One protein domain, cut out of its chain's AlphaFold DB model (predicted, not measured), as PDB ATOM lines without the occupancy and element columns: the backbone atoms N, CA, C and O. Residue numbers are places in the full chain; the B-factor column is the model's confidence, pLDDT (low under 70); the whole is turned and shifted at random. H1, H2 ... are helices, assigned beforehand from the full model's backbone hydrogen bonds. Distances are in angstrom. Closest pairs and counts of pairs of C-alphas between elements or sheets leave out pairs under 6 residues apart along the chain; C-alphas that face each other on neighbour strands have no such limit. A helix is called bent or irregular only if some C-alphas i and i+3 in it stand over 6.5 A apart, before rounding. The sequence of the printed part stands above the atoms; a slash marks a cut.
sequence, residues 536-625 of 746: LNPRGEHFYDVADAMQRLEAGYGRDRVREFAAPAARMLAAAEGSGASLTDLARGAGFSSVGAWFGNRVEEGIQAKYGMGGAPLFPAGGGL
ATOM      1  N   LEU A 536     -36.327-125.185  32.926       94.69
ATOM      2  CA  LEU A 536     -35.202-125.366  32.004       94.69
ATOM      3  C   LEU A 536     -35.425-124.513  30.748       94.69
ATOM      4  O   LEU A 536     -36.492-124.584  30.131       94.69
ATOM      5  N   ASN A 537     -34.431-123.721  30.348       94.50
ATOM      6  CA  ASN A 537     -34.566-122.819  29.211       94.50
ATOM      7  C   ASN A 537     -34.688-123.608  27.891       94.50
ATOM      8  O   ASN A 537     -33.733-124.276  27.495       94.50
ATOM      9  N   PRO A 538     -35.795-123.482  27.131       93.38
ATOM     10  CA  PRO A 538     -35.969-124.173  25.847       93.38
ATOM     11  C   PRO A 538     -34.928-123.827  24.783       93.38
ATOM     12  O   PRO A 538     -34.802-124.518  23.774       93.38
ATOM     13  N   ARG A 539     -34.235-122.697  24.961       92.88
ATOM     14  CA  ARG A 539     -33.179-122.217  24.064       92.88
ATOM     15  C   ARG A 539     -31.778-122.519  24.592       92.88
ATOM     16  O   ARG A 539     -30.814-122.151  23.925       92.88
ATOM     17  N   GLY A 540     -31.668-123.133  25.770       92.25
ATOM     18  CA  GLY A 540     -30.396-123.537  26.350       92.25
ATOM     19  C   GLY A 540     -29.727-124.613  25.494       92.25
ATOM     20  O   GLY A 540     -30.398-125.482  24.937       92.25
ATOM     21  N   GLU A 541     -28.399-124.557  25.403       92.62
ATOM     22  CA  GLU A 541     -27.581-125.484  24.603       92.62
ATOM     23  C   GLU A 541     -27.854-126.955  24.959       92.62
ATOM     24  O   GLU A 541     -27.959-127.803  24.079       92.62
ATOM     25  N   HIS A 542     -28.072-127.235  26.245       95.00
ATOM     26  CA  HIS A 542     -28.232-128.588  26.781       95.00
ATOM     27  C   HIS A 542     -29.688-129.056  26.904       95.00
ATOM     28  O   HIS A 542     -29.946-130.136  27.435       95.00
ATOM     29  N   PHE A 543     -30.660-128.267  26.432       95.31
ATOM     30  CA  PHE A 543     -32.076-128.625  26.552       95.31
ATOM     31  C   PHE A 543     -32.397-129.944  25.833       95.31
ATOM     32  O   PHE A 543     -33.101-130.798  26.375       95.31
ATOM     33  N   TYR A 544     -31.849-130.135  24.631       93.38
ATOM     34  CA  TYR A 544     -32.080-131.342  23.837       93.38
ATOM     35  C   TYR A 544     -31.351-132.570  24.394       93.38
ATOM     36  O   TYR A 544     -31.914-133.659  24.337       93.38
ATOM     37  N   ASP A 545     -30.178-132.403  25.015       95.00
ATOM     38  CA  ASP A 545     -29.477-133.500  25.703       95.00
ATOM     39  C   ASP A 545     -30.332-134.066  26.848       95.00
ATOM     40  O   ASP A 545     -30.441-135.280  27.030       95.00
ATOM     41  N   VAL A 546     -30.972-133.176  27.612       96.75
ATOM     42  CA  VAL A 546     -31.871-133.537  28.717       96.75
ATOM     43  C   VAL A 546     -33.173-134.146  28.190       96.75
ATOM     44  O   VAL A 546     -33.659-135.131  28.747       96.75
ATOM     45  N   ALA A 547     -33.731-133.605  27.101       96.00
ATOM     46  CA  ALA A 547     -34.930-134.152  26.467       96.00
ATOM     47  C   ALA A 547     -34.703-135.564  25.904       96.00
ATOM     48  O   ALA A 547     -35.558-136.434  26.089       96.00
ATOM     49  N   ASP A 548     -33.547-135.817  25.282       95.38
ATOM     50  CA  ASP A 548     -33.171-137.146  24.791       95.38
ATOM     51  C   ASP A 548     -32.970-138.133  25.946       95.38
ATOM     52  O   ASP A 548     -33.506-139.243  25.920       95.38
ATOM     53  N   ALA A 549     -32.280-137.711  27.013       96.88
ATOM     54  CA  ALA A 549     -32.118-138.533  28.210       96.88
ATOM     55  C   ALA A 549     -33.471-138.891  28.848       96.88
ATOM     56  O   ALA A 549     -33.720-140.052  29.170       96.88
ATOM     57  N   MET A 550     -34.378-137.915  28.955       97.00
ATOM     58  CA  MET A 550     -35.741-138.122  29.441       97.00
ATOM     59  C   MET A 550     -36.515-139.100  28.551       97.00
ATOM     60  O   MET A 550     -37.165-139.994  29.079       97.00
ATOM     61  N   GLN A 551     -36.416-138.996  27.222       95.94
ATOM     62  CA  GLN A 551     -37.080-139.931  26.306       95.94
ATOM     63  C   GLN A 551     -36.584-141.373  26.498       95.94
ATOM     64  O   GLN A 551     -37.397-142.300  26.549       95.94
ATOM     65  N   ARG A 552     -35.267-141.576  26.637       96.25
ATOM     66  CA  ARG A 552     -34.679-142.906  26.889       96.25
ATOM     67  C   ARG A 552     -35.146-143.488  28.221       96.25
ATOM     68  O   ARG A 552     -35.502-144.663  28.282       96.25
ATOM     69  N   LEU A 553     -35.198-142.662  29.265       96.75
ATOM     70  CA  LEU A 553     -35.733-143.064  30.562       96.75
ATOM     71  C   LEU A 553     -37.220-143.411  30.477       96.75
ATOM     72  O   LEU A 553     -37.626-144.433  31.019       96.75
ATOM     73  N   GLU A 554     -38.041-142.594  29.807       96.12
ATOM     74  CA  GLU A 554     -39.485-142.842  29.669       96.12
ATOM     75  C   GLU A 554     -39.749-144.167  28.934       96.12
ATOM     76  O   GLU A 554     -40.686-144.881  29.295       96.12
ATOM     77  N   ALA A 555     -38.896-144.528  27.969       95.50
ATOM     78  CA  ALA A 555     -38.951-145.813  27.276       95.50
ATOM     79  C   ALA A 555     -38.566-147.006  28.175       95.50
ATOM     80  O   ALA A 555     -39.165-148.071  28.045       95.50
ATOM     81  N   GLY A 556     -37.597-146.842  29.082       95.56
ATOM     82  CA  GLY A 556     -37.132-147.917  29.970       95.56
ATOM     83  C   GLY A 556     -37.954-148.094  31.253       95.56
ATOM     84  O   GLY A 556     -38.208-149.217  31.681       95.56
ATOM     85  N   TYR A 557     -38.390-146.991  31.863       95.88
ATOM     86  CA  TYR A 557     -38.986-146.966  33.205       95.88
ATOM     87  C   TYR A 557     -40.464-146.561  33.230       95.88
ATOM     88  O   TYR A 557     -41.120-146.698  34.265       95.88
ATOM     89  N   GLY A 558     -41.001-146.096  32.102       96.19
ATOM     90  CA  GLY A 558     -42.359-145.582  31.995       96.19
ATOM     91  C   GLY A 558     -42.464-144.100  32.359       96.19
ATOM     92  O   GLY A 558     -41.777-143.581  33.241       96.19
ATOM     93  N   ARG A 559     -43.375-143.410  31.669       95.56
ATOM     94  CA  ARG A 559     -43.530-141.950  31.712       95.56
ATOM     95  C   ARG A 559     -43.769-141.383  33.111       95.56
ATOM     96  O   ARG A 559     -43.135-140.401  33.486       95.56
ATOM     97  N   ASP A 560     -44.672-141.990  33.873       95.12
ATOM     98  CA  ASP A 560     -45.104-141.436  35.161       95.12
ATOM     99  C   ASP A 560     -44.000-141.528  36.218       95.12
ATOM    100  O   ASP A 560     -43.735-140.551  36.917       95.12
ATOM    101  N   ARG A 561     -43.277-142.658  36.258       95.75
ATOM    102  CA  ARG A 561     -42.133-142.851  37.163       95.75
ATOM    103  C   ARG A 561     -41.015-141.871  36.844       95.75
ATOM    104  O   ARG A 561     -40.476-141.237  37.739       95.75
ATOM    105  N   VAL A 562     -40.694-141.701  35.563       96.75
ATOM    106  CA  VAL A 562     -39.636-140.777  35.136       96.75
ATOM    107  C   VAL A 562     -39.983-139.344  35.488       96.75
ATOM    108  O   VAL A 562     -39.133-138.631  36.006       96.75
ATOM    109  N   ARG A 563     -41.226-138.916  35.268       95.12
ATOM    110  CA  ARG A 563     -41.652-137.544  35.573       95.12
ATOM    111  C   ARG A 563     -41.579-137.197  37.051       95.12
ATOM    112  O   ARG A 563     -41.279-136.046  37.359       95.12
ATOM    113  N   GLU A 564     -41.813-138.166  37.932       94.12
ATOM    114  CA  GLU A 564     -41.678-137.978  39.379       94.12
ATOM    115  C   GLU A 564     -40.248-137.549  39.761       94.12
ATOM    116  O   GLU A 564     -40.068-136.574  40.488       94.12
ATOM    117  N   PHE A 565     -39.232-138.210  39.200       95.44
ATOM    118  CA  PHE A 565     -37.819-137.974  39.536       95.44
ATOM    119  C   PHE A 565     -37.097-136.993  38.600       95.44
ATOM    120  O   PHE A 565     -36.067-136.424  38.961       95.44
ATOM    121  N   ALA A 566     -37.641-136.749  37.408       96.25
ATOM    122  CA  ALA A 566     -37.110-135.795  36.440       96.25
ATOM    123  C   ALA A 566     -37.310-134.340  36.873       96.25
ATOM    124  O   ALA A 566     -36.454-133.502  36.582       96.25
ATOM    125  N   ALA A 567     -38.397-134.028  37.587       94.50
ATOM    126  CA  ALA A 567     -38.685-132.655  37.991       94.50
ATOM    127  C   ALA A 567     -37.609-132.062  38.928       94.50
ATOM    128  O   ALA A 567     -37.104-130.982  38.611       94.50
ATOM    129  N   PRO A 568     -37.177-132.736  40.016       92.94
ATOM    130  CA  PRO A 568     -36.091-132.236  40.863       92.94
ATOM    131  C   PRO A 568     -34.769-132.052  40.102       92.94
ATOM    132  O   PRO A 568     -34.136-131.002  40.213       92.94
ATOM    133  N   ALA A 569     -34.382-133.030  39.274       94.88
ATOM    134  CA  ALA A 569     -33.147-132.965  38.491       94.88
ATOM    135  C   ALA A 569     -33.164-131.812  37.468       94.88
ATOM    136  O   ALA A 569     -32.170-131.101  37.313       94.88
ATOM    137  N   ALA A 570     -34.300-131.573  36.808       96.06
ATOM    138  CA  ALA A 570     -34.449-130.478  35.851       96.06
ATOM    139  C   ALA A 570     -34.418-129.107  36.537       96.06
ATOM    140  O   ALA A 570     -33.782-128.187  36.028       96.06
ATOM    141  N   ARG A 571     -35.048-128.970  37.712       93.31
ATOM    142  CA  ARG A 571     -34.999-127.728  38.500       93.31
ATOM    143  C   ARG A 571     -33.591-127.426  39.003       93.31
ATOM    144  O   ARG A 571     -33.201-126.265  39.032       93.31
ATOM    145  N   MET A 572     -32.815-128.456  39.340       93.62
ATOM    146  CA  MET A 572     -31.401-128.304  39.684       93.62
ATOM    147  C   MET A 572     -30.589-127.746  38.506       93.62
ATOM    148  O   MET A 572     -29.806-126.815  38.687       93.62
ATOM    149  N   LEU A 573     -30.804-128.268  37.293       96.00
ATOM    150  CA  LEU A 573     -30.164-127.738  36.084       96.00
ATOM    151  C   LEU A 573     -30.620-126.310  35.773       96.00
ATOM    152  O   LEU A 573     -29.787-125.474  35.447       96.00
ATOM    153  N   ALA A 574     -31.909-126.007  35.931       95.06
ATOM    154  CA  ALA A 574     -32.435-124.656  35.755       95.06
ATOM    155  C   ALA A 574     -31.823-123.664  36.761       95.06
ATOM    156  O   ALA A 574     -31.476-122.542  36.396       95.06
ATOM    157  N   ALA A 575     -31.639-124.083  38.017       92.75
ATOM    158  CA  ALA A 575     -30.987-123.286  39.053       92.75
ATOM    159  C   ALA A 575     -29.512-123.008  38.716       92.75
ATOM    160  O   ALA A 575     -29.043-121.881  38.892       92.75
ATOM    161  N   ALA A 576     -28.803-124.014  38.196       94.12
ATOM    162  CA  ALA A 576     -27.422-123.880  37.744       94.12
ATOM    163  C   ALA A 576     -27.289-122.991  36.497       94.12
ATOM    164  O   ALA A 576     -26.418-122.126  36.450       94.12
ATOM    165  N   GLU A 577     -28.184-123.126  35.517       94.44
ATOM    166  CA  GLU A 577     -28.215-122.243  34.345       94.44
ATOM    167  C   GLU A 577     -28.499-120.789  34.764       94.44
ATOM    168  O   GLU A 577     -27.804-119.866  34.340       94.44
ATOM    169  N   GLY A 578     -29.461-120.580  35.671       91.62
ATOM    170  CA  GLY A 578     -29.830-119.261  36.189       91.62
ATOM    171  C   GLY A 578     -28.759-118.588  37.057       91.62
ATOM    172  O   GLY A 578     -28.775-117.364  37.204       91.62
ATOM    173  N   SER A 579     -27.815-119.346  37.623       89.62
ATOM    174  CA  SER A 579     -26.649-118.786  38.319       89.62
ATOM    175  C   SER A 579     -25.484-118.451  37.382       89.62
ATOM    176  O   SER A 579     -24.489-117.888  37.837       89.62
ATOM    177  N   GLY A 580     -25.594-118.781  36.091       91.62
ATOM    178  CA  GLY A 580     -24.497-118.676  35.131       91.62
ATOM    179  C   GLY A 580     -23.468-119.804  35.251       91.62
ATOM    180  O   GLY A 580     -22.400-119.715  34.644       91.62
ATOM    181  N   ALA A 581     -23.758-120.864  36.018       89.69
ATOM    182  CA  ALA A 581     -22.887-122.027  36.083       89.69
ATOM    183  C   ALA A 581     -22.942-122.810  34.762       89.69
ATOM    184  O   ALA A 581     -24.003-123.097  34.206       89.69
ATOM    185  N   SER A 582     -21.768-123.195  34.262       93.06
ATOM    186  CA  SER A 582     -21.642-124.053  33.085       93.06
ATOM    187  C   SER A 582     -22.171-125.453  33.407       93.06
ATOM    188  O   SER A 582     -21.549-126.202  34.163       93.06
ATOM    189  N   LEU A 583     -23.312-125.831  32.818       94.75
ATOM    190  CA  LEU A 583     -23.901-127.165  33.006       94.75
ATOM    191  C   LEU A 583     -22.956-128.277  32.531       94.75
ATOM    192  O   LEU A 583     -22.920-129.355  33.122       94.75
ATOM    193  N   THR A 584     -22.145-128.005  31.504       94.62
ATOM    194  CA  THR A 584     -21.108-128.934  31.036       94.62
ATOM    195  C   THR A 584     -20.048-129.173  32.109       94.62
ATOM    196  O   THR A 584     -19.678-130.319  32.358       94.62
ATOM    197  N   ASP A 585     -19.576-128.119  32.781       89.81
ATOM    198  CA  ASP A 585     -18.585-128.263  33.853       89.81
ATOM    199  C   ASP A 585     -19.203-128.915  35.100       89.81
ATOM    200  O   ASP A 585     -18.531-129.688  35.781       89.81
ATOM    201  N   LEU A 586     -20.501-128.695  35.346       90.12
ATOM    202  CA  LEU A 586     -21.276-129.398  36.370       90.12
ATOM    203  C   LEU A 586     -21.309-130.912  36.092       90.12
ATOM    204  O   LEU A 586     -20.913-131.707  36.948       90.12
ATOM    205  N   ALA A 587     -21.717-131.320  34.888       92.62
ATOM    206  CA  ALA A 587     -21.773-132.727  34.492       92.62
ATOM    207  C   ALA A 587     -20.386-133.389  34.524       92.62
ATOM    208  O   ALA A 587     -20.219-134.469  35.097       92.62
ATOM    209  N   ARG A 588     -19.368-132.705  33.988       90.94
ATOM    210  CA  ARG A 588     -17.978-133.175  33.968       90.94
ATOM    211  C   ARG A 588     -17.393-133.303  35.373       90.94
ATOM    212  O   ARG A 588     -16.723-134.290  35.661       90.94
ATOM    213  N   GLY A 589     -17.676-132.346  36.258       85.44
ATOM    214  CA  GLY A 589     -17.267-132.388  37.664       85.44
ATOM    215  C   GLY A 589     -17.882-133.559  38.434       85.44
ATOM    216  O   GLY A 589     -17.253-134.094  39.341       85.44
ATOM    217  N   ALA A 590     -19.070-134.010  38.027       86.62
ATOM    218  CA  ALA A 590     -19.705-135.225  38.534       86.62
ATOM    219  C   ALA A 590     -19.245-136.515  37.811       86.62
ATOM    220  O   ALA A 590     -19.724-137.604  38.120       86.62
ATOM    221  N   GLY A 591     -18.311-136.415  36.858       90.56
ATOM    222  CA  GLY A 591     -17.752-137.553  36.128       90.56
ATOM    223  C   GLY A 591     -18.592-138.040  34.945       90.56
ATOM    224  O   GLY A 591     -18.436-139.188  34.540       90.56
ATOM    225  N   PHE A 592     -19.468-137.199  34.389       93.25
ATOM    226  CA  PHE A 592     -20.296-137.532  33.227       93.25
ATOM    227  C   PHE A 592     -19.783-136.859  31.953       93.25
ATOM    228  O   PHE A 592     -19.229-135.760  31.979       93.25
ATOM    229  N   SER A 593     -19.994-137.519  30.813       92.19
ATOM    230  CA  SER A 593     -19.580-137.025  29.492       92.19
ATOM    231  C   SER A 593     -20.499-135.942  28.919       92.19
ATOM    232  O   SER A 593     -20.087-135.214  28.021       92.19
ATOM    233  N   SER A 594     -21.737-135.835  29.413       95.31
ATOM    234  CA  SER A 594     -22.733-134.858  28.958       95.31
ATOM    235  C   SER A 594     -23.737-134.514  30.060       95.31
ATOM    236  O   SER A 594     -23.924-135.278  31.012       95.31
ATOM    237  N   VAL A 595     -24.424-133.378  29.902       96.00
ATOM    238  CA  VAL A 595     -25.500-132.934  30.806       96.00
ATOM    239  C   VAL A 595     -26.676-133.908  30.787       96.00
ATOM    240  O   VAL A 595     -27.218-134.230  31.842       96.00
ATOM    241  N   GLY A 596     -27.017-134.443  29.610       96.69
ATOM    242  CA  GLY A 596     -28.038-135.481  29.463       96.69
ATOM    243  C   GLY A 596     -27.690-136.760  30.227       96.69
ATOM    244  O   GLY A 596     -28.553-137.313  30.901       96.69
ATOM    245  N   ALA A 597     -26.426-137.201  30.202       95.69
ATOM    246  CA  ALA A 597     -25.999-138.383  30.952       95.69
ATOM    247  C   ALA A 597     -26.059-138.175  32.472       95.69
ATOM    248  O   ALA A 597     -26.531-139.053  33.191       95.69
ATOM    249  N   TRP A 598     -25.631-137.002  32.948       95.00
ATOM    250  CA  TRP A 598     -25.755-136.631  34.357       95.00
ATOM    251  C   TRP A 598     -27.225-136.591  34.800       95.00
ATOM    252  O   TRP A 598     -27.588-137.198  35.806       95.00
ATOM    253  N   PHE A 599     -28.085-135.925  34.022       96.44
ATOM    254  CA  PHE A 599     -29.520-135.848  34.294       96.44
ATOM    255  C   PHE A 599     -30.151-137.239  34.313       96.44
ATOM    256  O   PHE A 599     -30.853-137.589  35.259       96.44
ATOM    257  N   GLY A 600     -29.859-138.040  33.285       96.19
ATOM    258  CA  GLY A 600     -30.388-139.386  33.127       96.19
ATOM    259  C   GLY A 600     -30.068-140.268  34.331       96.19
ATOM    260  O   GLY A 600     -30.965-140.878  34.911       96.19
ATOM    261  N   ASN A 601     -28.808-140.243  34.767       95.50
ATOM    262  CA  ASN A 601     -28.356-140.988  35.933       95.50
ATOM    263  C   ASN A 601     -29.063-140.549  37.226       95.50
ATOM    264  O   ASN A 601     -29.481-141.405  37.996       95.50
ATOM    265  N   ARG A 602     -29.285-139.248  37.450       93.75
ATOM    266  CA  ARG A 602     -29.991-138.775  38.659       93.75
ATOM    267  C   ARG A 602     -31.431-139.234  38.754       93.75
ATOM    268  O   ARG A 602     -31.903-139.588  39.832       93.75
ATOM    269  N   VAL A 603     -32.133-139.206  37.630       95.81
ATOM    270  CA  VAL A 603     -33.513-139.686  37.574       95.81
ATOM    271  C   VAL A 603     -33.549-141.193  37.823       95.81
ATOM    272  O   VAL A 603     -34.386-141.679  38.578       95.81
ATOM    273  N   GLU A 604     -32.604-141.920  37.236       95.12
ATOM    274  CA  GLU A 604     -32.472-143.363  37.391       95.12
ATOM    275  C   GLU A 604     -32.115-143.783  38.824       95.12
ATOM    276  O   GLU A 604     -32.756-144.689  39.351       95.12
ATOM    277  N   GLU A 605     -31.191-143.088  39.494       92.88
ATOM    278  CA  GLU A 605     -30.869-143.297  40.913       92.88
ATOM    279  C   GLU A 605     -32.118-143.160  41.796       92.88
ATOM    280  O   GLU A 605     -32.373-144.014  42.645       92.88
ATOM    281  N   GLY A 606     -32.939-142.127  41.570       92.56
ATOM    282  CA  GLY A 606     -34.185-141.922  42.315       92.56
ATOM    283  C   GLY A 606     -35.209-143.038  42.083       92.56
ATOM    284  O   GLY A 606     -35.795-143.568  43.033       92.56
ATOM    285  N   ILE A 607     -35.378-143.456  40.825       95.00
ATOM    286  CA  ILE A 607     -36.255-144.573  40.454       95.00
ATOM    287  C   ILE A 607     -35.773-145.875  41.104       95.00
ATOM    288  O   ILE A 607     -36.579-146.609  41.682       95.00
ATOM    289  N   GLN A 608     -34.476-146.174  41.031       93.69
ATOM    290  CA  GLN A 608     -33.901-147.383  41.615       93.69
ATOM    291  C   GLN A 608     -34.021-147.378  43.141       93.69
ATOM    292  O   GLN A 608     -34.424-148.391  43.711       93.69
ATOM    293  N   ALA A 609     -33.769-146.239  43.793       92.69
ATOM    294  CA  ALA A 609     -33.896-146.094  45.241       92.69
ATOM    295  C   ALA A 609     -35.335-146.324  45.734       92.69
ATOM    296  O   ALA A 609     -35.534-146.992  46.747       92.69
ATOM    297  N   LYS A 610     -36.348-145.816  45.016       95.31
ATOM    298  CA  LYS A 610     -37.757-145.958  45.421       95.31
ATOM    299  C   LYS A 610     -38.368-147.309  45.047       95.31
ATOM    300  O   LYS A 610     -39.174-147.840  45.807       95.31
ATOM    301  N   TYR A 611     -38.035-147.850  43.874       94.81
ATOM    302  CA  TYR A 611     -38.690-149.046  43.330       94.81
ATOM    303  C   TYR A 611     -37.841-150.323  43.403       94.81
ATOM    304  O   TYR A 611     -38.332-151.383  43.021       94.81
ATOM    305  N   GLY A 612     -36.590-150.248  43.866       92.06
ATOM    306  CA  GLY A 612     -35.720-151.415  44.049       92.06
ATOM    307  C   GLY A 612     -35.373-152.153  42.751       92.06
ATOM    308  O   GLY A 612     -35.250-153.377  42.751       92.06
ATOM    309  N   MET A 613     -35.257-151.446  41.621       86.19
ATOM    310  CA  MET A 613     -34.971-152.083  40.330       86.19
ATOM    311  C   MET A 613     -33.487-152.456  40.209       86.19
ATOM    312  O   MET A 613     -32.642-151.581  40.066       86.19
ATOM    313  N   GLY A 614     -33.175-153.755  40.215       81.50
ATOM    314  CA  GLY A 614     -31.804-154.288  40.109       81.50
ATOM    315  C   GLY A 614     -31.239-154.416  38.685       81.50
ATOM    316  O   GLY A 614     -30.333-155.215  38.463       81.50
ATOM    317  N   GLY A 615     -31.799-153.703  37.703       88.69
ATOM    318  CA  GLY A 615     -31.291-153.701  36.327       88.69
ATOM    319  C   GLY A 615     -30.018-152.865  36.182       88.69
ATOM    320  O   GLY A 615     -29.788-151.941  36.960       88.69
ATOM    321  N   ALA A 616     -29.200-153.163  35.167       90.88
ATOM    322  CA  ALA A 616     -28.083-152.290  34.811       90.88
ATOM    323  C   ALA A 616     -28.624-150.901  34.415       90.88
ATOM    324  O   ALA A 616     -29.552-150.846  33.600       90.88
ATOM    325  N   PRO A 617     -28.084-149.801  34.970       92.50
ATOM    326  CA  PRO A 617     -28.565-148.466  34.655       92.50
ATOM    327  C   PRO A 617     -28.336-148.130  33.172       92.50
ATOM    328  O   PRO A 617     -27.263-148.394  32.625       92.50
ATOM    329  N   LEU A 618     -29.337-147.526  32.529       94.00
ATOM    330  CA  LEU A 618     -29.272-146.932  31.193       94.00
ATOM    331  C   LEU A 618     -28.220-145.822  31.128       94.00
ATOM    332  O   LEU A 618     -27.585-145.628  30.089       94.00
ATOM    333  N   PHE A 619     -28.035-145.101  32.235       93.75
ATOM    334  CA  PHE A 619     -27.031-144.066  32.399       93.75
ATOM    335  C   PHE A 619     -26.032-144.522  33.465       93.75
ATOM    336  O   PHE A 619     -26.295-144.367  34.663       93.75
ATOM    337  N   PRO A 620     -24.886-145.103  33.054       87.62
ATOM    338  CA  PRO A 620     -23.910-145.629  33.996       87.62
ATOM    339  C   PRO A 620     -23.501-144.542  34.988       87.62
ATOM    340  O   PRO A 620     -23.304-143.384  34.607       87.62
ATOM    341  N   ALA A 621     -23.392-144.929  36.258       80.94
ATOM    342  CA  ALA A 621     -22.986-144.020  37.313       80.94
ATOM    343  C   ALA A 621     -21.651-143.361  36.946       80.94
ATOM    344  O   ALA A 621     -20.682-144.034  36.584       80.94
ATOM    345  N   GLY A 622     -21.612-142.034  37.046       72.94
ATOM    346  CA  GLY A 622     -20.360-141.290  37.058       72.94
ATOM    347  C   GLY A 622     -19.528-141.670  38.284       72.94
ATOM    348  O   GLY A 622     -19.904-142.525  39.086       72.94
ATOM    349  N   GLY A 623     -18.397-140.997  38.495       74.31
ATOM    350  CA  GLY A 623     -17.502-141.247  39.638       74.31
ATOM    351  C   GLY A 623     -18.085-140.947  41.034       74.31
ATOM    352  O   GLY A 623     -17.304-140.822  41.982       74.31
ATOM    353  N   GLY A 624     -19.413-140.818  41.149       72.81
ATOM    354  CA  GLY A 624     -20.163-140.293  42.281       72.81
ATOM    355  C   GLY A 624     -20.061-138.771  42.378       72.81
ATOM    356  O   GLY A 624     -19.165-138.146  41.806       72.81
ATOM    357  N   LEU A 625     -20.956-138.161  43.157       75.38
ATOM    358  CA  LEU A 625     -20.727-136.815  43.681       75.38
ATOM    359  C   LEU A 625     -19.528-136.853  44.630       75.38
ATOM    360  O   LEU A 625     -19.673-137.023  45.840       75.38
TER     361      LEU A 625
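This is residues 536 to 625 of the 746 residues of an uncharacterized protein of Anaerolineae bacterium (UniProt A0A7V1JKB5). Three helices, H1, H2 and H4, pack side by side as an up-and-down bundle, their centres making a triangle, and a short fourth helix, H3, sits at the end of the bundle where H2 stops and H4 starts. After H4 the last stretch, residues 612 to 625, has no named element and folds back from the far end of H4 toward the end where H3 lies. The printed part has 90 residues with four named helices, in the order H1, H2, H3, H4, and no named strand; the class is all helix. The whole is compact, with a radius of gyration of the C-alphas of 12.3 A, and its C-alphas span 36 by 26 by 18 A.

Begin with H1, residues 543 to 557, and go on to H2, residues 559 to 578; together they form a helical hairpin. They touch and run opposite ways at a shallow tilt of 21 degrees. Look for the place where they touch at residues 550 to 554 of H1 and residues 559 to 566 of H2 alone; the closest C-alphas are those of Glu 554 and Val 562, 5.8 A apart. Near residue 566 you will find a kink of 41 degrees in H2; H2 is neither bent nor irregular, but only just: C-alphas 564 and 567 are 6.3 A apart. Next comes H3, residues 583 to 589, about perpendicular to H2 at 82 degrees. These two touch only at the corner by their link, and only just, with 3 pairs of C-alphas within 8 A; the closest C-alphas are those of Glu 577 and Leu 583, 6.7 A apart. H1 and H3 are apart. Now turn to H4, residues 595 to 611, which with H1 and H2 makes an up-and-down bundle, each helix running against the one before it in the bundle. H4 touches H1, and the two run the same way at a shallow tilt of 29 degrees; their closest C-alphas, those of Val 546 and Gly 596, are 4.4 A apart. H2 touches H4 with residues 561 to 570 alone; they run opposite ways at a steep tilt of 43 degrees, and their closest C-alphas, those of Phe 565 and Val 603, are 5.0 A apart. H3 touches residues 595 to 598 of H4 alone, the same way at a steep tilt of 69 degrees, only just short of about perpendicular; the closest C-alphas are those of Ala 587 and Val 595, 5.2 A apart. In H1, H3 and H4 every O i to N i+4 pair is within hydrogen-bond range; in H2, 12 of 16 are.

Find C-alpha 543 at (-32.076, -128.625, 26.552); from there H1 runs 20.7 A through 15 residues to Tyr 557. H2 begins at Arg 559, with C-alpha at (-43.530, -141.950, 31.712), and runs 26.9 A to Gly 578; with 20 residues it is the longest helix. H3 has 7 residues, Leu 583 to Gly 589. H4 takes 17 residues from Val 595 and covers 24.3 A, ending with C-alpha 611 at (-38.690, -149.046, 43.330).

The two C-alphas farthest apart are those of Gly 580 and Gly 614, 36.7 A. From Leu 536 to Leu 625, the first and last printed residues, the C-alphas are 21.8 A apart. The printed part has no cut. The three links, H1 to H2, H2 to H3 and H3 to H4, are tight, and no link is long. In residues 612 to 625 the C-alphas lie 9 to 19 A from the mean of all C-alphas. The mean pLDDT of the printed part is 92.7, and no printed residue of this model is under 70.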